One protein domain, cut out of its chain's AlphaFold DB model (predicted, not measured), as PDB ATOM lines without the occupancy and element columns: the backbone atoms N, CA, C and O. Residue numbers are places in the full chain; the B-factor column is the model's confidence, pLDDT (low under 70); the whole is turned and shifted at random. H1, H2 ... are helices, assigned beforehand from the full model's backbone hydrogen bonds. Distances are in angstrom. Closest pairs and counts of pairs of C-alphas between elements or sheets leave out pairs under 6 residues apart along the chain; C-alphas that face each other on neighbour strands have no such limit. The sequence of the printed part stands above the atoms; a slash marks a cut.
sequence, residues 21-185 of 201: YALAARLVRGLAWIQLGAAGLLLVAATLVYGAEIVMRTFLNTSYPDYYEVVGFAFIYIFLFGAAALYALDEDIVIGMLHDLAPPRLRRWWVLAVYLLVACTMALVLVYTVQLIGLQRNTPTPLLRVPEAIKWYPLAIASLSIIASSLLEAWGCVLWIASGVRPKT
ATOM      1  N   TYR A  21     191.363 196.786 215.342       68.69
ATOM      2  CA  TYR A  21     192.090 195.712 216.033       68.69
ATOM      3  C   TYR A  21     193.429 196.209 216.587       68.69
ATOM      4  O   TYR A  21     193.761 195.960 217.744       68.69
ATOM      5  N   ALA A  22     194.191 196.956 215.783       70.50
ATOM      6  CA  ALA A  22     195.477 197.507 216.209       70.50
ATOM      7  C   ALA A  22     195.314 198.527 217.348       70.50
ATOM      8  O   ALA A  22     196.121 198.556 218.281       70.50
ATOM      9  N   LEU A  23     194.251 199.338 217.303       77.06
ATOM     10  CA  LEU A  23     193.899 200.248 218.389       77.06
ATOM     11  C   LEU A  23     193.511 199.483 219.661       77.06
ATOM     12  O   LEU A  23     194.040 199.781 220.728       77.06
ATOM     13  N   ALA A  24     192.642 198.474 219.550       80.19
ATOM     14  CA  ALA A  24     192.223 197.656 220.685       80.19
ATOM     15  C   ALA A  24     193.418 196.942 221.339       80.19
ATOM     16  O   ALA A  24     193.550 196.958 222.562       80.19
ATOM     17  N   ALA A  25     194.348 196.418 220.535       76.50
ATOM     18  CA  ALA A  25     195.554 195.761 221.034       76.50
ATOM     19  C   ALA A  25     196.458 196.740 221.795       76.50
ATOM     20  O   ALA A  25     197.004 196.405 222.845       76.50
ATOM     21  N   ARG A  26     196.587 197.982 221.310       80.50
ATOM     22  CA  ARG A  26     197.322 199.042 222.016       80.50
ATOM     23  C   ARG A  26     196.668 199.420 223.341       80.50
ATOM     24  O   ARG A  26     197.384 199.616 224.317       80.50
ATOM     25  N   LEU A  27     195.339 199.509 223.384       85.06
ATOM     26  CA  LEU A  27     194.602 199.845 224.605       85.06
ATOM     27  C   LEU A  27     194.742 198.756 225.670       85.06
ATOM     28  O   LEU A  27     195.070 199.071 226.811       85.06
ATOM     29  N   VAL A  28     194.560 197.488 225.290       84.62
ATOM     30  CA  VAL A  28     194.729 196.339 226.194       84.62
ATOM     31  C   VAL A  28     196.156 196.285 226.744       84.62
ATOM     32  O   VAL A  28     196.345 196.146 227.948       84.62
ATOM     33  N   ARG A  29     197.172 196.511 225.902       81.00
ATOM     34  CA  ARG A  29     198.571 196.585 226.357       81.00
ATOM     35  C   ARG A  29     198.830 197.765 227.280       81.00
ATOM     36  O   ARG A  29     199.515 197.607 228.283       81.00
ATOM     37  N   GLY A  30     198.296 198.940 226.959       85.06
ATOM     38  CA  GLY A  30     198.400 200.110 227.829       85.06
ATOM     39  C   GLY A  30     197.824 199.821 229.213       85.06
ATOM     40  O   GLY A  30     198.464 200.117 230.219       85.06
ATOM     41  N   LEU A  31     196.663 199.162 229.264       89.44
ATOM     42  CA  LEU A  31     196.053 198.714 230.512       89.44
ATOM     43  C   LEU A  31     196.940 197.700 231.249       89.44
ATOM     44  O   LEU A  31     197.158 197.865 232.446       89.44
ATOM     45  N   ALA A  32     197.506 196.717 230.546       87.56
ATOM     46  CA  ALA A  32     198.403 195.718 231.127       87.56
ATOM     47  C   ALA A  32     199.643 196.355 231.775       87.56
ATOM     48  O   ALA A  32     199.982 196.034 232.911       87.56
ATOM     49  N   TRP A  33     200.279 197.321 231.107       86.94
ATOM     50  CA  TRP A  33     201.418 198.058 231.666       86.94
ATOM     51  C   TRP A  33     201.038 198.888 232.893       86.94
ATOM     52  O   TRP A  33     201.806 198.946 233.852       86.94
ATOM     53  N   ILE A  34     199.847 199.496 232.899       91.94
ATOM     54  CA  ILE A  34     199.330 200.211 234.074       91.94
ATOM     55  C   ILE A  34     199.104 199.232 235.233       91.94
ATOM     56  O   ILE A  34     199.503 199.525 236.358       91.94
ATOM     57  N   GLN A  35     198.502 198.069 234.970       91.31
ATOM     58  CA  GLN A  35     198.273 197.028 235.975       91.31
ATOM     59  C   GLN A  35     199.594 196.493 236.538       91.31
ATOM     60  O   GLN A  35     199.737 196.384 237.755       91.31
ATOM     61  N   LEU A  36     200.583 196.240 235.680       91.06
ATOM     62  CA  LEU A  36     201.912 195.789 236.083       91.06
ATOM     63  C   LEU A  36     202.646 196.852 236.910       91.06
ATOM     64  O   LEU A  36     203.216 196.537 237.953       91.06
ATOM     65  N   GLY A  37     202.586 198.119 236.495       91.88
ATOM     66  CA  GLY A  37     203.146 199.241 237.249       91.88
ATOM     67  C   GLY A  37     202.483 199.409 238.617       91.88
ATOM     68  O   GLY A  37     203.172 199.594 239.620       91.88
ATOM     69  N   ALA A  38     201.157 199.271 238.683       92.94
ATOM     70  CA  ALA A  38     200.409 199.291 239.937       92.94
ATOM     71  C   ALA A  38     200.792 198.115 240.850       92.94
ATOM     72  O   ALA A  38     201.009 198.321 242.042       92.94
ATOM     73  N   ALA A  39     200.930 196.904 240.302       92.69
ATOM     74  CA  ALA A  39     201.387 195.732 241.046       92.69
ATOM     75  C   ALA A  39     202.813 195.922 241.586       92.69
ATOM     76  O   ALA A  39     203.062 195.670 242.761       92.69
ATOM     77  N   GLY A  40     203.737 196.433 240.767       93.00
ATOM     78  CA  GLY A  40     205.107 196.735 241.186       93.00
ATOM     79  C   GLY A  40     205.163 197.789 242.294       93.00
ATOM     80  O   GLY A  40     205.851 197.599 243.296       93.00
ATOM     81  N   LEU A  41     204.383 198.866 242.171       95.12
ATOM     82  CA  LEU A  41     204.285 199.900 243.203       95.12
ATOM     83  C   LEU A  41     203.724 199.340 244.518       95.12
ATOM     84  O   LEU A  41     204.266 199.618 245.588       95.12
ATOM     85  N   LEU A  42     202.665 198.530 244.443       93.69
ATOM     86  CA  LEU A  42     202.081 197.870 245.610       93.69
ATOM     87  C   LEU A  42     203.053 196.886 246.256       93.69
ATOM     88  O   LEU A  42     203.088 196.802 247.480       93.69
ATOM     89  N   LEU A  43     203.866 196.180 245.469       94.38
ATOM     90  CA  LEU A  43     204.889 195.273 245.986       94.38
ATOM     91  C   LEU A  43     205.964 196.035 246.764       94.38
ATOM     92  O   LEU A  43     206.316 195.631 247.873       94.38
ATOM     93  N   VAL A  44     206.442 197.161 246.230       95.62
ATOM     94  CA  VAL A  44     207.387 198.037 246.939       95.62
ATOM     95  C   VAL A  44     206.760 198.550 248.234       95.62
ATOM     96  O   VAL A  44     207.369 198.435 249.295       95.62
ATOM     97  N   ALA A  45     205.522 199.046 248.180       93.31
ATOM     98  CA  ALA A  45     204.810 199.536 249.358       93.31
ATOM     99  C   ALA A  45     204.610 198.440 250.421       93.31
ATOM    100  O   ALA A  45     204.913 198.660 251.591       93.31
ATOM    101  N   ALA A  46     204.165 197.243 250.026       92.00
ATOM    102  CA  ALA A  46     203.983 196.105 250.923       92.00
ATOM    103  C   ALA A  46     205.307 195.670 251.564       92.00
ATOM    104  O   ALA A  46     205.357 195.425 252.767       92.00
ATOM    105  N   THR A  47     206.390 195.647 250.782       93.06
ATOM    106  CA  THR A  47     207.740 195.336 251.271       93.06
ATOM    107  C   THR A  47     208.209 196.367 252.295       93.06
ATOM    108  O   THR A  47     208.745 195.991 253.333       93.06
ATOM    109  N   LEU A  48     207.969 197.659 252.052       93.06
ATOM    110  CA  LEU A  48     208.314 198.725 252.996       93.06
ATOM    111  C   LEU A  48     207.509 198.628 254.294       93.06
ATOM    112  O   LEU A  48     208.088 198.770 255.367       93.06
ATOM    113  N   VAL A  49     206.204 198.354 254.220       91.00
ATOM    114  CA  VAL A  49     205.351 198.180 255.410       91.00
ATOM    115  C   VAL A  49     205.796 196.966 256.224       91.00
ATOM    116  O   VAL A  49     205.935 197.060 257.441       91.00
ATOM    117  N   TYR A  50     206.067 195.838 255.562       90.00
ATOM    118  CA  TYR A  50     206.527 194.623 256.233       90.00
ATOM    119  C   TYR A  50     207.926 194.803 256.839       90.00
ATOM    120  O   TYR A  50     208.164 194.428 257.982       90.00
ATOM    121  N   GLY A  51     208.841 195.451 256.111       89.94
ATOM    122  CA  GLY A  51     210.169 195.798 256.614       89.94
ATOM    123  C   GLY A  51     210.116 196.764 257.800       89.94
ATOM    124  O   GLY A  51     210.838 196.576 258.777       89.94
ATOM    125  N   ALA A  52     209.228 197.761 257.756       89.00
ATOM    126  CA  ALA A  52     209.004 198.678 258.866       89.00
ATOM    127  C   ALA A  52     208.462 197.952 260.104       89.00
ATOM    128  O   ALA A  52     208.919 198.253 261.205       89.00
ATOM    129  N   GLU A  53     207.556 196.976 259.949       89.88
ATOM    130  CA  GLU A  53     207.109 196.141 261.075       89.88
ATOM    131  C   GLU A  53     208.292 195.425 261.713       89.88
ATOM    132  O   GLU A  53     208.467 195.543 262.925       89.88
ATOM    133  N   ILE A  54     209.136 194.762 260.913       89.56
ATOM    134  CA  ILE A  54     210.277 193.997 261.432       89.56
ATOM    135  C   ILE A  54     211.198 194.915 262.238       89.56
ATOM    136  O   ILE A  54     211.648 194.551 263.328       89.56
ATOM    137  N   VAL A  55     211.454 196.128 261.739       91.25
ATOM    138  CA  VAL A  55     212.253 197.136 262.446       91.25
ATOM    139  C   VAL A  55     211.565 197.581 263.740       91.25
ATOM    140  O   VAL A  55     212.218 197.610 264.781       91.25
ATOM    141  N   MET A  56     210.263 197.882 263.728       88.38
ATOM    142  CA  MET A  56     209.543 198.270 264.949       88.38
ATOM    143  C   MET A  56     209.539 197.148 265.988       88.38
ATOM    144  O   MET A  56     209.873 197.381 267.149       88.38
ATOM    145  N   ARG A  57     209.258 195.913 265.575       88.12
ATOM    146  CA  ARG A  57     209.252 194.753 266.464       88.12
ATOM    147  C   ARG A  57     210.630 194.502 267.070       88.12
ATOM    148  O   ARG A  57     210.721 194.234 268.262       88.12
ATOM    149  N   THR A  58     211.689 194.599 266.268       90.38
ATOM    150  CA  THR A  58     213.054 194.261 266.703       90.38
ATOM    151  C   THR A  58     213.686 195.368 267.544       90.38
ATOM    152  O   THR A  58     214.337 195.076 268.543       90.38
ATOM    153  N   PHE A  59     213.507 196.634 267.157       89.94
ATOM    154  CA  PHE A  59     214.191 197.766 267.793       89.94
ATOM    155  C   PHE A  59     213.320 198.554 268.769       89.94
ATOM    156  O   PHE A  59     213.831 199.067 269.760       89.94
ATOM    157  N   LEU A  60     212.020 198.681 268.499       84.69
ATOM    158  CA  LEU A  60     211.098 199.494 269.302       84.69
ATOM    159  C   LEU A  60     210.240 198.642 270.249       84.69
ATOM    160  O   LEU A  60     209.540 199.200 271.090       84.69
ATOM    161  N   ASN A  61     210.309 197.307 270.136       84.62
ATOM    162  CA  ASN A  61     209.516 196.337 270.900       84.62
ATOM    163  C   ASN A  61     208.002 196.640 270.865       84.62
ATOM    164  O   ASN A  61     207.250 196.293 271.777       84.62
ATOM    165  N   THR A  62     207.564 197.317 269.803       82.31
ATOM    166  CA  THR A  62     206.177 197.649 269.505       82.31
ATOM    167  C   THR A  62     205.816 197.015 268.168       82.31
ATOM    168  O   THR A  62     206.611 197.001 267.232       82.31
ATOM    169  N   SER A  63     204.609 196.462 268.075       78.38
ATOM    170  CA  SER A  63     204.086 195.895 266.832       78.38
ATOM    171  C   SER A  63     202.851 196.669 266.410       78.38
ATOM    172  O   SER A  63     201.987 196.968 267.233       78.38
ATOM    173  N   TYR A  64     202.761 196.967 265.119       75.69
ATOM    174  CA  TYR A  64     201.554 197.523 264.528       75.69
ATOM    175  C   TYR A  64     200.577 196.370 264.269       75.69
ATOM    176  O   TYR A  64     200.896 195.529 263.439       75.69
ATOM    177  N   PRO A  65     199.431 196.262 264.964       74.75
ATOM    178  CA  PRO A  65     198.573 195.083 264.862       74.75
ATOM    179  C   PRO A  65     197.917 194.943 263.487       74.75
ATOM    180  O   PRO A  65     197.735 193.822 263.041       74.75
ATOM    181  N   ASP A  66     197.650 196.027 262.761       80.94
ATOM    182  CA  ASP A  66     196.841 195.964 261.534       80.94
ATOM    183  C   ASP A  66     197.662 195.674 260.259       80.94
ATOM    184  O   ASP A  66     197.113 195.609 259.157       80.94
ATOM    185  N   TYR A  67     198.987 195.494 260.381       83.12
ATOM    186  CA  TYR A  67     199.894 195.357 259.229       83.12
ATOM    187  C   TYR A  67     199.523 194.184 258.316       83.12
ATOM    188  O   TYR A  67     199.637 194.288 257.097       83.12
ATOM    189  N   TYR A  68     199.062 193.073 258.894       84.56
ATOM    190  CA  TYR A  68     198.769 191.858 258.143       84.56
ATOM    191  C   TYR A  68     197.537 192.004 257.249       84.56
ATOM    192  O   TYR A  68     197.515 191.421 256.167       84.56
ATOM    193  N   GLU A  69     196.533 192.795 257.650       85.88
ATOM    194  CA  GLU A  69     195.385 193.078 256.785       85.88
ATOM    195  C   GLU A  69     195.804 193.963 255.609       85.88
ATOM    196  O   GLU A  69     195.480 193.650 254.464       85.88
ATOM    197  N   VAL A  70     196.585 195.021 255.863       87.12
ATOM    198  CA  VAL A  70     197.070 195.933 254.811       87.12
ATOM    199  C   VAL A  70     197.941 195.189 253.800       87.12
ATOM    200  O   VAL A  70     197.716 195.280 252.593       87.12
ATOM    201  N   VAL A  71     198.919 194.425 254.289       89.44
ATOM    202  CA  VAL A  71     199.822 193.636 253.447       89.44
ATOM    203  C   VAL A  71     199.046 192.535 252.725       89.44
ATOM    204  O   VAL A  71     199.242 192.345 251.528       89.44
ATOM    205  N   GLY A  72     198.103 191.869 253.398       88.38
ATOM    206  CA  GLY A  72     197.223 190.877 252.783       88.38
ATOM    207  C   GLY A  72     196.420 191.445 251.611       88.38
ATOM    208  O   GLY A  72     196.375 190.835 250.543       88.38
ATOM    209  N   PHE A  73     195.845 192.642 251.757       89.31
ATOM    210  CA  PHE A  73     195.135 193.306 250.657       89.31
ATOM    211  C   PHE A  73     196.081 193.689 249.530       89.31
ATOM    212  O   PHE A  73     195.763 193.438 248.370       89.31
ATOM    213  N   ALA A  74     197.260 194.225 249.851       90.94
ATOM    214  CA  ALA A  74     198.255 194.553 248.840       90.94
ATOM    215  C   ALA A  74     198.635 193.313 248.014       90.94
ATOM    216  O   ALA A  74     198.614 193.377 246.788       90.94
ATOM    217  N   PHE A  75     198.875 192.164 248.651       92.00
ATOM    218  CA  PHE A  75     199.201 190.914 247.955       92.00
ATOM    219  C   PHE A  75     198.078 190.397 247.055       92.00
ATOM    220  O   PHE A  75     198.365 189.946 245.947       92.00
ATOM    221  N   ILE A  76     196.812 190.508 247.472       93.25
ATOM    222  CA  ILE A  76     195.668 190.156 246.614       93.25
ATOM    223  C   ILE A  76     195.680 191.010 245.337       93.25
ATOM    224  O   ILE A  76     195.541 190.484 244.233       93.25
ATOM    225  N   TYR A  77     195.894 192.321 245.474       93.69
ATOM    226  CA  TYR A  77     195.955 193.239 244.335       93.69
ATOM    227  C   TYR A  77     197.161 192.943 243.435       93.69
ATOM    228  O   TYR A  77     197.002 192.879 242.218       93.69
ATOM    229  N   ILE A  78     198.343 192.715 244.019       93.56
ATOM    230  CA  ILE A  78     199.571 192.373 243.287       93.56
ATOM    231  C   ILE A  78     199.357 191.108 242.456       93.56
ATOM    232  O   ILE A  78     199.651 191.110 241.263       93.56
ATOM    233  N   PHE A  79     198.816 190.047 243.060       92.81
ATOM    234  CA  PHE A  79     198.615 188.772 242.379       92.81
ATOM    235  C   PHE A  79     197.632 188.900 241.211       92.81
ATOM    236  O   PHE A  79     197.905 188.425 240.112       92.81
ATOM    237  N   LEU A  80     196.509 189.588 241.422       93.88
ATOM    238  CA  LEU A  80     195.459 189.715 240.411       93.88
ATOM    239  C   LEU A  80     195.839 190.668 239.274       93.88
ATOM    240  O   LEU A  80     195.567 190.369 238.112       93.88
ATOM    241  N   PHE A  81     196.493 191.791 239.575       93.12
ATOM    242  CA  PHE A  81     197.001 192.700 238.544       93.12
ATOM    243  C   PHE A  81     198.175 192.098 237.780       93.12
ATOM    244  O   PHE A  81     198.223 192.239 236.562       93.12
ATOM    245  N   GLY A  82     199.073 191.387 238.467       89.25
ATOM    246  CA  GLY A  82     200.154 190.638 237.833       89.25
ATOM    247  C   GLY A  82     199.618 189.574 236.878       89.25
ATOM    248  O   GLY A  82     200.021 189.547 235.721       89.25
ATOM    249  N   ALA A  83     198.651 188.763 237.318       88.75
ATOM    250  CA  ALA A  83     198.026 187.740 236.480       88.75
ATOM    251  C   ALA A  83     197.331 188.336 235.243       88.75
ATOM    252  O   ALA A  83     197.516 187.841 234.134       88.75
ATOM    253  N   ALA A  84     196.570 189.423 235.412       88.81
ATOM    254  CA  ALA A  84     195.904 190.091 234.295       88.81
ATOM    255  C   ALA A  84     196.898 190.699 233.292       88.81
ATOM    256  O   ALA A  84     196.697 190.583 232.085       88.81
ATOM    257  N   ALA A  85     197.970 191.328 233.783       87.44
ATOM    258  CA  ALA A  85     199.002 191.910 232.934       87.44
ATOM    259  C   ALA A  85     199.791 190.838 232.171       87.44
ATOM    260  O   ALA A  85     200.021 190.999 230.976       87.44
ATOM    261  N   LEU A  86     200.159 189.739 232.839       85.69
ATOM    262  CA  LEU A  86     200.894 188.628 232.234       85.69
ATOM    263  C   LEU A  86     200.082 187.966 231.115       85.69
ATOM    264  O   LEU A  86     200.604 187.734 230.027       85.69
ATOM    265  N   TYR A  87     198.786 187.748 231.359       84.38
ATOM    266  CA  TYR A  87     197.867 187.229 230.350       84.38
ATOM    267  C   TYR A  87     197.774 188.166 229.134       84.38
ATOM    268  O   TYR A  87     197.913 187.733 227.998       84.38
ATOM    269  N   ALA A  88     197.602 189.474 229.358       80.69
ATOM    270  CA  ALA A  88     197.464 190.465 228.286       80.69
ATOM    271  C   ALA A  88     198.750 190.710 227.467       80.69
ATOM    272  O   ALA A  88     198.688 191.257 226.361       80.69
ATOM    273  N   LEU A  89     199.916 190.355 228.011       75.50
ATOM    274  CA  LEU A  89     201.214 190.470 227.341       75.50
ATOM    275  C   LEU A  89     201.596 189.212 226.542       75.50
ATOM    276  O   LEU A  89     202.692 189.181 225.987       75.50
ATOM    277  N   ASP A  90     200.687 188.236 226.414       67.06
ATOM    278  CA  ASP A  90     200.891 186.980 225.669       67.06
ATOM    279  C   ASP A  90     202.065 186.144 226.236       67.06
ATOM    280  O   ASP A  90     202.692 185.345 225.541       67.06
ATOM    281  N   GLU A  91     202.367 186.320 227.532       58.22
ATOM    282  CA  GLU A  91     203.333 185.505 228.287       58.22
ATOM    283  C   GLU A  91     202.672 184.272 228.931       58.22
ATOM    284  O   GLU A  91     203.262 183.614 229.793       58.22
ATOM    285  N   ASP A  92     201.450 183.916 228.523       58.97
ATOM    286  CA  ASP A  92     200.784 182.715 229.022       58.97
ATOM    287  C   ASP A  92     201.379 181.456 228.366       58.97
ATOM    288  O   ASP A  92     200.923 180.946 227.337       58.97
ATOM    289  N   ILE A  93     202.446 180.951 228.991       55.53
ATOM    290  CA  ILE A  93     203.217 179.760 228.595       55.53
ATOM    291  C   ILE A  93     202.294 178.562 228.306       55.53
ATOM    292  O   ILE A  93     202.580 177.740 227.430       55.53
ATOM    293  N   VAL A  94     201.161 178.466 229.010       60.31
ATOM    294  CA  VAL A  94     200.213 177.353 228.892       60.31
ATOM    295  C   VAL A  94     199.564 177.312 227.509       60.31
ATOM    296  O   VAL A  94     199.394 176.229 226.944       60.31
ATOM    297  N   ILE A  95     199.243 178.469 226.928       60.97
ATOM    298  CA  ILE A  95     198.592 178.550 225.614       60.97
ATOM    299  C   ILE A  95     199.579 178.157 224.515       60.97
ATOM    300  O   ILE A  95     199.211 177.413 223.604       60.97
ATOM    301  N   GLY A  96     200.846 178.564 224.644       62.94
ATOM    302  CA  GLY A  96     201.930 178.118 223.764       62.94
ATOM    303  C   GLY A  96     202.103 176.597 223.787       62.94
ATOM    304  O   GLY A  96     202.100 175.950 222.740       62.94
ATOM    305  N   MET A  97     202.132 176.002 224.980       62.31
ATOM    306  CA  MET A  97     202.293 174.554 225.135       62.31
ATOM    307  C   MET A  97     201.092 173.768 224.582       62.31
ATOM    308  O   MET A  97     201.250 172.735 223.928       62.31
ATOM    309  N   LEU A  98     199.873 174.274 224.791       64.38
ATOM    310  CA  LEU A  98     198.648 173.660 224.274       64.38
ATOM    311  C   LEU A  98     198.531 173.803 222.746       64.38
ATOM    312  O   LEU A  98     198.006 172.918 222.068       64.38
ATOM    313  N   HIS A  99     199.053 174.900 222.198       63.97
ATOM    314  CA  HIS A  99     199.186 175.134 220.766       63.97
ATOM    315  C   HIS A  99     200.179 174.151 220.130       63.97
ATOM    316  O   HIS A  99     199.921 173.686 219.020       63.97
ATOM    317  N   ASP A 100     201.273 173.796 220.803       68.12
ATOM    318  CA  ASP A 100     202.274 172.842 220.301       68.12
ATOM    319  C   ASP A 100     201.825 171.376 220.389       68.12
ATOM    320  O   ASP A 100     202.228 170.557 219.563       68.12
ATOM    321  N   LEU A 101     200.924 171.047 221.320       70.50
ATOM    322  CA  LEU A 101     200.364 169.699 221.455       70.50
ATOM    323  C   LEU A 101     199.281 169.374 220.403       70.50
ATOM    324  O   LEU A 101     198.961 168.207 220.171       70.50
ATOM    325  N   ALA A 102     198.690 170.387 219.757       66.88
ATOM    326  CA  ALA A 102     197.543 170.212 218.867       66.88
ATOM    327  C   ALA A 102     197.936 169.857 217.412       66.88
ATOM    328  O   ALA A 102     198.853 170.454 216.843       66.88
ATOM    329  N   PRO A 103     197.192 168.958 216.730       72.69
ATOM    330  CA  PRO A 103     197.455 168.618 215.335       72.69
ATOM    331  C   PRO A 103     197.284 169.839 214.404       72.69
ATOM    332  O   PRO A 103     196.329 170.613 214.548       72.69
ATOM    333  N   PRO A 104     198.144 169.998 213.376       66.56
ATOM    334  CA  PRO A 104     198.309 171.247 212.619       66.56
ATOM    335  C   PRO A 104     197.052 171.715 211.870       66.56
ATOM    336  O   PRO A 104     196.910 172.901 211.577       66.56
ATOM    337  N   ARG A 105     196.117 170.801 211.578       64.38
ATOM    338  CA  ARG A 105     194.846 171.108 210.900       64.38
ATOM    339  C   ARG A 105     193.757 171.629 211.845       64.38
ATOM    340  O   ARG A 105     192.920 172.408 211.404       64.38
ATOM    341  N   LEU A 106     193.769 171.231 213.123       72.50
ATOM    342  CA  LEU A 106     192.782 171.672 214.124       72.50
ATOM    343  C   LEU A 106     193.289 172.795 215.030       72.50
ATOM    344  O   LEU A 106     192.483 173.430 215.705       72.50
ATOM    345  N   ARG A 107     194.593 173.082 215.012       70.31
ATOM    346  CA  ARG A 107     195.254 174.089 215.855       70.31
ATOM    347  C   ARG A 107     194.502 175.426 215.928       70.31
ATOM    348  O   ARG A 107     194.322 175.969 217.008       70.31
ATOM    349  N   ARG A 108     193.995 175.919 214.792       71.06
ATOM    350  CA  ARG A 108     193.276 177.207 214.694       71.06
ATOM    351  C   ARG A 108     191.952 177.211 215.463       71.06
ATOM    352  O   ARG A 108     191.652 178.163 216.172       71.06
ATOM    353  N   TRP A 109     191.180 176.136 215.326       77.75
ATOM    354  CA  TRP A 109     189.899 175.969 216.013       77.75
ATOM    355  C   TRP A 109     190.091 175.668 217.495       77.75
ATOM    356  O   TRP A 109     189.332 176.160 218.321       77.75
ATOM    357  N   TRP A 110     191.128 174.897 217.824       79.44
ATOM    358  CA  TRP A 110     191.472 174.561 219.198       79.44
ATOM    359  C   TRP A 110     191.843 175.803 220.006       79.44
ATOM    360  O   TRP A 110     191.262 176.050 221.057       79.44
ATOM    361  N   VAL A 111     192.740 176.635 219.473       77.75
ATOM    362  CA  VAL A 111     193.139 177.897 220.109       77.75
ATOM    363  C   VAL A 111     191.946 178.843 220.268       77.75
ATOM    364  O   VAL A 111     191.746 179.398 221.344       77.75
ATOM    365  N   LEU A 112     191.096 178.970 219.244       81.25
ATOM    366  CA  LEU A 112     189.871 179.767 219.344       81.25
ATOM    367  C   LEU A 112     188.946 179.263 220.463       81.25
ATOM    368  O   LEU A 112     188.423 180.065 221.234       81.25
ATOM    369  N   ALA A 113     188.748 177.947 220.564       85.69
ATOM    370  CA  ALA A 113     187.913 177.350 221.600       85.69
ATOM    371  C   ALA A 113     188.472 177.610 223.006       85.69
ATOM    372  O   ALA A 113     187.701 177.904 223.916       85.69
ATOM    373  N   VAL A 114     189.796 177.558 223.173       84.88
ATOM    374  CA  VAL A 114     190.471 177.859 224.443       84.88
ATOM    375  C   VAL A 114     190.242 179.313 224.846       84.88
ATOM    376  O   VAL A 114     189.795 179.555 225.963       84.88
ATOM    377  N   TYR A 115     190.440 180.276 223.940       84.75
ATOM    378  CA  TYR A 115     190.174 181.686 224.246       84.75
ATOM    379  C   TYR A 115     188.709 181.933 224.609       84.75
ATOM    380  O   TYR A 115     188.412 182.561 225.628       84.75
ATOM    381  N   LEU A 116     187.772 181.371 223.844       88.38
ATOM    382  CA  LEU A 116     186.348 181.481 224.165       88.38
ATOM    383  C   LEU A 116     186.007 180.854 225.522       88.38
ATOM    384  O   LEU A 116     185.203 181.418 226.266       88.38
ATOM    385  N   LEU A 117     186.633 179.729 225.869       90.44
ATOM    386  CA  LEU A 117     186.465 179.089 227.169       90.44
ATOM    387  C   LEU A 117     186.999 179.983 228.290       90.44
ATOM    388  O   LEU A 117     186.262 180.246 229.236       90.44
ATOM    389  N   VAL A 118     188.215 180.525 228.160       89.75
ATOM    390  CA  VAL A 118     188.797 181.456 229.142       89.75
ATOM    391  C   VAL A 118     187.921 182.698 229.312       89.75
ATOM    392  O   VAL A 118     187.630 183.096 230.440       89.75
ATOM    393  N   ALA A 119     187.434 183.281 228.212       90.81
ATOM    394  CA  ALA A 119     186.540 184.436 228.248       90.81
ATOM    395  C   ALA A 119     185.219 184.110 228.963       90.81
ATOM    396  O   ALA A 119     184.757 184.891 229.793       90.81
ATOM    397  N   CYS A 120     184.631 182.943 228.687       93.38
ATOM    398  CA  CYS A 120     183.405 182.480 229.334       93.38
ATOM    399  C   CYS A 120     183.609 182.244 230.838       93.38
ATOM    400  O   CYS A 120     182.836 182.741 231.659       93.38
ATOM    401  N   THR A 121     184.681 181.544 231.218       93.00
ATOM    402  CA  THR A 121     185.019 181.299 232.623       93.00
ATOM    403  C   THR A 121     185.251 182.610 233.366       93.00
ATOM    404  O   THR A 121     184.697 182.794 234.448       93.00
ATOM    405  N   MET A 122     185.990 183.560 232.786       92.31
ATOM    406  CA  MET A 122     186.201 184.860 233.425       92.31
ATOM    407  C   MET A 122     184.938 185.715 233.482       92.31
ATOM    408  O   MET A 122     184.753 186.436 234.459       92.31
ATOM    409  N   ALA A 123     184.033 185.609 232.507       93.62
ATOM    410  CA  ALA A 123     182.734 186.272 232.577       93.62
ATOM    411  C   ALA A 123     181.893 185.744 233.749       93.62
ATOM    412  O   ALA A 123     181.302 186.536 234.485       93.62
ATOM    413  N   LEU A 124     181.888 184.427 233.982       95.44
ATOM    414  CA  LEU A 124     181.246 183.841 235.163       95.44
ATOM    415  C   LEU A 124     181.896 184.346 236.454       95.44
ATOM    416  O   LEU A 124     181.188 184.811 237.346       95.44
ATOM    417  N   VAL A 125     183.231 184.320 236.537       93.38
ATOM    418  CA  VAL A 125     183.974 184.851 237.692       93.38
ATOM    419  C   VAL A 125     183.594 186.306 237.957       93.38
ATOM    420  O   VAL A 125     183.314 186.649 239.103       93.38
ATOM    421  N   LEU A 126     183.511 187.149 236.926       94.06
ATOM    422  CA  LEU A 126     183.117 188.550 237.059       94.06
ATOM    423  C   LEU A 126     181.702 188.691 237.636       94.06
ATOM    424  O   LEU A 126     181.506 189.453 238.583       94.06
ATOM    425  N   VAL A 127     180.725 187.937 237.122       95.31
ATOM    426  CA  VAL A 127     179.336 187.976 237.615       95.31
ATOM    427  C   VAL A 127     179.266 187.590 239.092       95.31
ATOM    428  O   VAL A 127     178.685 188.329 239.891       95.31
ATOM    429  N   TYR A 128     179.893 186.478 239.479       93.81
ATOM    430  CA  TYR A 128     179.922 186.045 240.878       93.81
ATOM    431  C   TYR A 128     180.688 187.025 241.768       93.81
ATOM    432  O   TYR A 128     180.261 187.295 242.888       93.81
ATOM    433  N   THR A 129     181.771 187.620 241.267       91.56
ATOM    434  CA  THR A 129     182.550 188.627 242.000       91.56
ATOM    435  C   THR A 129     181.717 189.878 242.270       91.56
ATOM    436  O   THR A 129     181.716 190.385 243.388       91.56
ATOM    437  N   VAL A 130     180.951 190.364 241.289       92.56
ATOM    438  CA  VAL A 130     180.058 191.523 241.467       92.56
ATOM    439  C   VAL A 130     178.952 191.225 242.482       92.56
ATOM    440  O   VAL A 130     178.662 192.064 243.335       92.56
ATOM    441  N   GLN A 131     178.368 190.025 242.445       91.81
ATOM    442  CA  GLN A 131     177.391 189.598 243.454       91.81
ATOM    443  C   GLN A 131     178.015 189.538 244.854       91.81
ATOM    444  O   GLN A 131     177.411 190.012 245.819       91.81
ATOM    445  N   LEU A 132     179.242 189.022 244.961       88.00
ATOM    446  CA  LEU A 132     179.977 188.927 246.221       88.00
ATOM    447  C   LEU A 132     180.301 190.313 246.798       88.00
ATOM    448  O   LEU A 132     180.083 190.546 247.987       88.00
ATOM    449  N   ILE A 133     180.724 191.257 245.951       89.56
ATOM    450  CA  ILE A 133     180.931 192.669 246.316       89.56
ATOM    451  C   ILE A 133     179.640 193.272 246.877       89.56
ATOM    452  O   ILE A 133     179.678 193.967 247.891       89.56
ATOM    453  N   GLY A 134     178.494 193.000 246.242       87.25
ATOM    454  CA  GLY A 134     177.189 193.463 246.712       87.25
ATOM    455  C   GLY A 134     176.822 192.904 248.088       87.25
ATOM    456  O   GLY A 134     176.371 193.654 248.952       87.25
ATOM    457  N   LEU A 135     177.067 191.611 248.310       87.50
ATOM    458  CA  LEU A 135     176.742 190.924 249.561       87.50
ATOM    459  C   LEU A 135     177.629 191.376 250.731       87.50
ATOM    460  O   LEU A 135     177.144 191.552 251.847       87.50
ATOM    461  N   GLN A 136     178.919 191.595 250.480       85.69
ATOM    462  CA  GLN A 136     179.921 191.886 251.514       85.69
ATOM    463  C   GLN A 136     180.188 193.380 251.719       85.69
ATOM    464  O   GLN A 136     181.068 193.764 252.490       85.69
ATOM    465  N   ARG A 137     179.418 194.256 251.067       80.44
ATOM    466  CA  ARG A 137     179.587 195.713 251.177       80.44
ATOM    467  C   ARG A 137     179.368 196.248 252.594       80.44
ATOM    468  O   ARG A 137     179.981 197.245 252.960       80.44
ATOM    469  N   ASN A 138     178.521 195.581 253.376       82.31
ATOM    470  CA  ASN A 138     178.174 195.983 254.741       82.31
ATOM    471  C   ASN A 138     178.891 195.152 255.817       82.31
ATOM    472  O   ASN A 138     178.620 195.333 257.002       82.31
ATOM    473  N   THR A 139     179.783 194.241 255.424       82.56
ATOM    474  CA  THR A 139     180.550 193.414 256.359       82.56
ATOM    475  C   THR A 139     181.923 194.055 256.584       82.56
ATOM    476  O   THR A 139     182.714 194.126 255.639       82.56
ATOM    477  N   PRO A 140     182.213 194.565 257.795       82.81
ATOM    478  CA  PRO A 140     183.507 195.165 258.101       82.81
ATOM    479  C   PRO A 140     184.578 194.095 258.349       82.81
ATOM    480  O   PRO A 140     184.287 193.038 258.913       82.81
ATOM    481  N   THR A 141     185.824 194.398 257.985       80.88
ATOM    482  CA  THR A 141     186.991 193.582 258.351       80.88
ATOM    483  C   THR A 141     187.239 193.633 259.865       80.88
ATOM    484  O   THR A 141     186.890 194.625 260.516       80.88
ATOM    485  N   PRO A 142     187.830 192.580 260.457       78.50
ATOM    486  CA  PRO A 142     187.966 192.472 261.906       78.50
ATOM    487  C   PRO A 142     188.815 193.578 262.554       78.50
ATOM    488  O   PRO A 142     188.502 193.952 263.686       78.50
ATOM    489  N   LEU A 143     189.833 194.128 261.873       78.81
ATOM    490  CA  LEU A 143     190.728 195.136 262.469       78.81
ATOM    491  C   LEU A 143     190.530 196.524 261.885       78.81
ATOM    492  O   LEU A 143     190.119 197.436 262.600       78.81
ATOM    493  N   LEU A 144     190.740 196.680 260.578       75.94
ATOM    494  CA  LEU A 144     190.616 197.976 259.904       75.94
ATOM    495  C   LEU A 144     189.168 198.466 259.802       75.94
ATOM    496  O   LEU A 144     188.941 199.633 259.481       75.94
ATOM    497  N   ARG A 145     188.184 197.588 260.049       80.50
ATOM    498  CA  ARG A 145     186.745 197.850 259.885       80.50
ATOM    499  C   ARG A 145     186.390 198.449 258.525       80.50
ATOM    500  O   ARG A 145     185.385 199.146 258.386       80.50
ATOM    501  N   VAL A 146     187.201 198.163 257.509       82.62
ATOM    502  CA  VAL A 146     186.917 198.559 256.133       82.62
ATOM    503  C   VAL A 146     185.947 197.558 255.510       82.62
ATOM    504  O   VAL A 146     185.910 196.402 255.935       82.62
ATOM    505  N   PRO A 147     185.145 197.957 254.512       81.94
ATOM    506  CA  PRO A 147     184.281 197.020 253.808       81.94
ATOM    507  C   PRO A 147     185.089 195.869 253.190       81.94
ATOM    508  O   PRO A 147     185.990 196.109 252.383       81.94
ATOM    509  N   GLU A 148     184.725 194.623 253.502       82.19
ATOM    510  CA  GLU A 148     185.316 193.404 252.911       82.19
ATOM    511  C   GLU A 148     185.260 193.420 251.374       82.19
ATOM    512  O   GLU A 148     186.152 192.899 250.705       82.19
ATOM    513  N   ALA A 149     184.264 194.110 250.805       82.56
ATOM    514  CA  ALA A 149     184.122 194.356 249.372       82.56
ATOM    515  C   ALA A 149     185.404 194.879 248.690       82.56
ATOM    516  O   ALA A 149     185.632 194.585 247.515       82.56
ATOM    517  N   ILE A 150     186.263 195.614 249.410       85.88
ATOM    518  CA  ILE A 150     187.498 196.186 248.853       85.88
ATOM    519  C   ILE A 150     188.462 195.105 248.349       85.88
ATOM    520  O   ILE A 150     189.183 195.331 247.373       85.88
ATOM    521  N   LYS A 151     188.443 193.913 248.954       86.94
ATOM    522  CA  LYS A 151     189.318 192.797 248.568       86.94
ATOM    523  C   LYS A 151     188.993 192.241 247.181       86.94
ATOM    524  O   LYS A 151     189.868 191.679 246.534       86.94
ATOM    525  N   TRP A 152     187.759 192.421 246.711       87.94
ATOM    526  CA  TRP A 152     187.247 191.775 245.499       87.94
ATOM    527  C   TRP A 152     187.237 192.679 244.263       87.94
ATOM    528  O   TRP A 152     187.175 192.176 243.142       87.94
ATOM    529  N   TYR A 153     187.372 193.999 244.421       90.44
ATOM    530  CA  TYR A 153     187.573 194.910 243.286       90.44
ATOM    531  C   TYR A 153     188.724 194.532 242.340       90.44
ATOM    532  O   TYR A 153     188.496 194.565 241.129       90.44
ATOM    533  N   PRO A 154     189.930 194.144 242.805       91.12
ATOM    534  CA  PRO A 154     191.009 193.773 241.891       91.12
ATOM    535  C   PRO A 154     190.647 192.536 241.063       91.12
ATOM    536  O   PRO A 154     191.061 192.446 239.913       91.12
ATOM    537  N   LEU A 155     189.825 191.626 241.597       92.25
ATOM    538  CA  LEU A 155     189.367 190.434 240.880       92.25
ATOM    539  C   LEU A 155     188.390 190.808 239.762       92.25
ATOM    540  O   LEU A 155     188.486 190.280 238.654       92.25
ATOM    541  N   ALA A 156     187.494 191.766 240.013       92.94
ATOM    542  CA  ALA A 156     186.601 192.304 238.987       92.94
ATOM    543  C   ALA A 156     187.381 193.018 237.865       92.94
ATOM    544  O   ALA A 156     187.103 192.820 236.685       92.94
ATOM    545  N   ILE A 157     188.399 193.810 238.217       92.50
ATOM    546  CA  ILE A 157     189.252 194.503 237.238       92.50
ATOM    547  C   ILE A 157     190.096 193.499 236.435       92.50
ATOM    548  O   ILE A 157     190.191 193.608 235.213       92.50
ATOM    549  N   ALA A 158     190.695 192.511 237.104       91.00
ATOM    550  CA  ALA A 158     191.512 191.483 236.465       91.00
ATOM    551  C   ALA A 158     190.692 190.626 235.495       91.00
ATOM    552  O   ALA A 158     191.087 190.464 234.342       91.00
ATOM    553  N   SER A 159     189.522 190.147 235.926       91.31
ATOM    554  CA  SER A 159     188.616 189.372 235.066       91.31
ATOM    555  C   SER A 159     188.163 190.173 233.846       91.31
ATOM    556  O   SER A 159     188.205 189.647 232.738       91.31
ATOM    557  N   LEU A 160     187.827 191.459 233.999       92.75
ATOM    558  CA  LEU A 160     187.484 192.322 232.863       92.75
ATOM    559  C   LEU A 160     188.649 192.473 231.869       92.75
ATOM    560  O   LEU A 160     188.435 192.376 230.660       92.75
ATOM    561  N   SER A 161     189.872 192.677 232.366       90.19
ATOM    562  CA  SER A 161     191.079 192.800 231.533       90.19
ATOM    563  C   SER A 161     191.379 191.505 230.759       90.19
ATOM    564  O   SER A 161     191.635 191.537 229.553       90.19
ATOM    565  N   ILE A 162     191.249 190.346 231.416       89.31
ATOM    566  CA  ILE A 162     191.438 189.026 230.792       89.31
ATOM    567  C   ILE A 162     190.354 188.747 229.741       89.31
ATOM    568  O   ILE A 162     190.672 188.276 228.652       89.31
ATOM    569  N   ILE A 163     189.088 189.085 230.011       91.25
ATOM    570  CA  ILE A 163     187.997 188.957 229.028       91.25
ATOM    571  C   ILE A 163     188.290 189.809 227.791       91.25
ATOM    572  O   ILE A 163     188.153 189.321 226.670       91.25
ATOM    573  N   ALA A 164     188.705 191.065 227.981       89.00
ATOM    574  CA  ALA A 164     189.029 191.966 226.879       89.00
ATOM    575  C   ALA A 164     190.189 191.429 226.021       89.00
ATOM    576  O   ALA A 164     190.092 191.430 224.794       89.00
ATOM    577  N   SER A 165     191.243 190.924 226.666       86.81
ATOM    578  CA  SER A 165     192.403 190.318 225.997       86.81
ATOM    579  C   SER A 165     192.002 189.058 225.226       86.81
ATOM    580  O   SER A 165     192.257 188.943 224.030       86.81
ATOM    581  N   SER A 166     191.236 188.170 225.862       86.94
ATOM    582  CA  SER A 166     190.777 186.923 225.248       86.94
ATOM    583  C   SER A 166     189.834 187.147 224.058       86.94
ATOM    584  O   SER A 166     189.954 186.487 223.027       86.94
ATOM    585  N   LEU A 167     188.921 188.121 224.139       87.44
ATOM    586  CA  LEU A 167     188.057 188.500 223.012       87.44
ATOM    587  C   LEU A 167     188.862 189.063 221.836       87.44
ATOM    588  O   LEU A 167     188.538 188.790 220.677       87.44
ATOM    589  N   LEU A 168     189.914 189.833 222.120       84.62
ATOM    590  CA  LEU A 168     190.814 190.362 221.103       84.62
ATOM    591  C   LEU A 168     191.592 189.237 220.412       84.62
ATOM    592  O   LEU A 168     191.695 189.210 219.185       84.62
ATOM    593  N   GLU A 169     192.095 188.271 221.167       81.06
ATOM    594  CA  GLU A 169     192.801 187.109 220.623       81.06
ATOM    595  C   GLU A 169     191.867 186.177 219.840       81.06
ATOM    596  O   GLU A 169     192.219 185.721 218.746       81.06
ATOM    597  N   ALA A 170     190.629 185.993 220.309       82.56
ATOM    598  CA  ALA A 170     189.583 185.288 219.576       82.56
ATOM    599  C   ALA A 170     189.262 185.984 218.241       82.56
ATOM    600  O   ALA A 170     189.188 185.315 217.208       82.56
ATOM    601  N   TRP A 171     189.159 187.321 218.219       80.31
ATOM    602  CA  TRP A 171     189.014 188.093 216.977       80.31
ATOM    603  C   TRP A 171     190.200 187.837 216.037       80.31
ATOM    604  O   TRP A 171     190.008 187.541 214.855       80.31
ATOM    605  N   GLY A 172     191.432 187.879 216.553       73.06
ATOM    606  CA  GLY A 172     192.642 187.569 215.784       73.06
ATOM    607  C   GLY A 172     192.615 186.165 215.166       73.06
ATOM    608  O   GLY A 172     192.986 185.991 214.003       73.06
ATOM    609  N   CYS A 173     192.101 185.173 215.897       74.25
ATOM    610  CA  CYS A 173     191.923 183.807 215.403       74.25
ATOM    611  C   CYS A 173     190.854 183.713 214.305       74.25
ATOM    612  O   CYS A 173     191.071 183.033 213.302       74.25
ATOM    613  N   VAL A 174     189.731 184.421 214.441       78.81
ATOM    614  CA  VAL A 174     188.692 184.487 213.398       78.81
ATOM    615  C   VAL A 174     189.253 185.106 212.115       78.81
ATOM    616  O   VAL A 174     189.036 184.570 211.028       78.81
ATOM    617  N   LEU A 175     190.049 186.174 212.231       71.88
ATOM    618  CA  LEU A 175     190.748 186.770 211.088       71.88
ATOM    619  C   LEU A 175     191.747 185.797 210.457       71.88
ATOM    620  O   LEU A 175     191.836 185.733 209.232       71.88
ATOM    621  N   TRP A 176     192.456 184.998 211.257       70.56
ATOM    622  CA  TRP A 176     193.374 183.975 210.749       70.56
ATOM    623  C   TRP A 176     192.647 182.861 209.983       70.56
ATOM    624  O   TRP A 176     193.130 182.401 208.946       70.56
ATOM    625  N   ILE A 177     191.467 182.446 210.450       73.75
ATOM    626  CA  ILE A 177     190.622 181.466 209.755       73.75
ATOM    627  C   ILE A 177     190.108 182.043 208.429       73.75
ATOM    628  O   ILE A 177     190.133 181.341 207.421       73.75
ATOM    629  N   ALA A 178     189.695 183.314 208.413       73.00
ATOM    630  CA  ALA A 178     189.141 183.971 207.230       73.00
ATOM    631  C   ALA A 178     190.191 184.332 206.162       73.00
ATOM    632  O   ALA A 178     189.916 184.224 204.971       73.00
ATOM    633  N   SER A 179     191.388 184.764 206.571       63.00
ATOM    634  CA  SER A 179     192.431 185.278 205.663       63.00
ATOM    635  C   SER A 179     193.572 184.291 205.386       63.00
ATOM    636  O   SER A 179     194.374 184.512 204.482       63.00
ATOM    637  N   GLY A 180     193.684 183.204 206.158       60.44
ATOM    638  CA  GLY A 180     194.765 182.218 206.041       60.44
ATOM    639  C   GLY A 180     196.130 182.687 206.569       60.44
ATOM    640  O   GLY A 180     197.015 181.850 206.757       60.44
ATOM    641  N   VAL A 181     196.290 183.979 206.876       59.81
ATOM    642  CA  VAL A 181     197.510 184.601 207.412       59.81
ATOM    643  C   VAL A 181     197.257 185.021 208.862       59.81
ATOM    644  O   VAL A 181     196.246 185.655 209.157       59.81
ATOM    645  N   ARG A 182     198.141 184.643 209.795       58.38
ATOM    646  CA  ARG A 182     198.039 185.104 211.191       58.38
ATOM    647  C   ARG A 182     198.434 186.585 211.205       58.38
ATOM    648  O   ARG A 182     199.554 186.876 210.779       58.38
ATOM    649  N   PRO A 183     197.576 187.515 211.658       56.09
ATOM    650  CA  PRO A 183     197.981 188.909 211.771       56.09
ATOM    651  C   PRO A 183     199.200 189.000 212.703       56.09
ATOM    652  O   PRO A 183     199.154 188.536 213.844       56.09
ATOM    653  N   LYS A 184     200.319 189.544 212.199       53.59
ATOM    654  CA  LYS A 184     201.538 189.821 212.980       53.59
ATOM    655  C   LYS A 184     201.265 191.024 213.881       53.59
ATOM    656  O   LYS A 184     201.598 192.154 213.549       53.59
ATOM    657  N   THR A 185     200.579 190.802 214.990       52.56
ATOM    658  CA  THR A 185     200.266 191.867 215.955       52.56
ATOM    659  C   THR A 185     201.116 191.774 217.212       52.56
ATOM    660  O   THR A 185     201.215 192.747 217.961       52.56
TER     661      THR A 185
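What this domain is: This is residues 21 to 185 of the 201 residues of an uncharacterized protein of Candidatus Rokubacteria bacterium (UniProt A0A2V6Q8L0). Four long helices run roughly lengthwise as two side-by-side pairs that are slipped along each other: the hairpin of H1 and H2, and the pair of H4 and H6. H2 and the first part of H6 join the pairs in the middle, H1 and H4 lie on the far sides of them, and the short H3 folds back beside the first residues of H4. The printed part has 165 residues with six named helices, H1 to H6 in order along the chain, and no named strand; its class is all helix. It is loose, with a radius of gyration of the C-alphas of 20.1 A, and elongated, spanning 67 by 35 by 31 A.

Where its parts are: H1, the longest helix, is residues 21 to 60, from C-alpha 21 at (192.090, 195.712, 216.033) to C-alpha 60 at (211.098, 199.494, 269.302), 56.7 A. H2 is residues 67 to 88, 31.4 A. H6 is residues 153 to 179, 39.1 A, ending at C-alpha 179 at (192.431, 185.278, 205.663). H4 is residues 107 to 136, 42.7 A. The short helices are H3, residues 93 to 101, 12.7 A, and H5, residues 148 to 151, 5.9 A.

How they stand to each other: H1, H2 and H6 form a bundle, three helices side by side. H1 and H2 are a helical hairpin and touch at a shallow tilt of 24 degrees, opposite ways; their closest C-alphas, of Ala 32 and Ala 85, are 4.3 A apart. H6 touches H2 with residues 154 to 165 alone, the same way at a shallow tilt of 7 degrees, closest at the C-alphas of Ala 84 and Ala 158, 5.1 A. H1 touches H6 with residues 21 to 32 alone, closest at the C-alphas of Val 28 and Ser 165, 6.5 A. H4 touches H6 at a shallow tilt of 21 degrees, opposite ways, closest at the C-alphas of Ala 119 and Ile 163, 4.8 A. H4 is apart from H1 and from H2. H3 and H4 are a helical hairpin, with the closest C-alphas, of His 99 and Arg 107, 6.4 A apart. H5 touches H4, closest at the C-alphas of Ile 133 and Ala 149, 4.7 A. H2 and H5 only just touch, with 3 pairs of C-alphas within 8 A, the closest those of Phe 73 and Lys 151, 6.2 A. In H1, H2, H3, H4 and H6 every O i to N i+4 pair is within hydrogen-bond range; H5 is too short for such a pair.

The domain as a whole: The two C-alphas farthest apart, of Asn 61 and Ser 179, are 68.3 A apart. The printed part has no cut. The link from H4 to H5, 11 residues, is long. The mean pLDDT of the printed part is 82.9; residue 21, residues 90 to 100, residue 102, residues 104 to 105 and residues 179 to 185 are under 70.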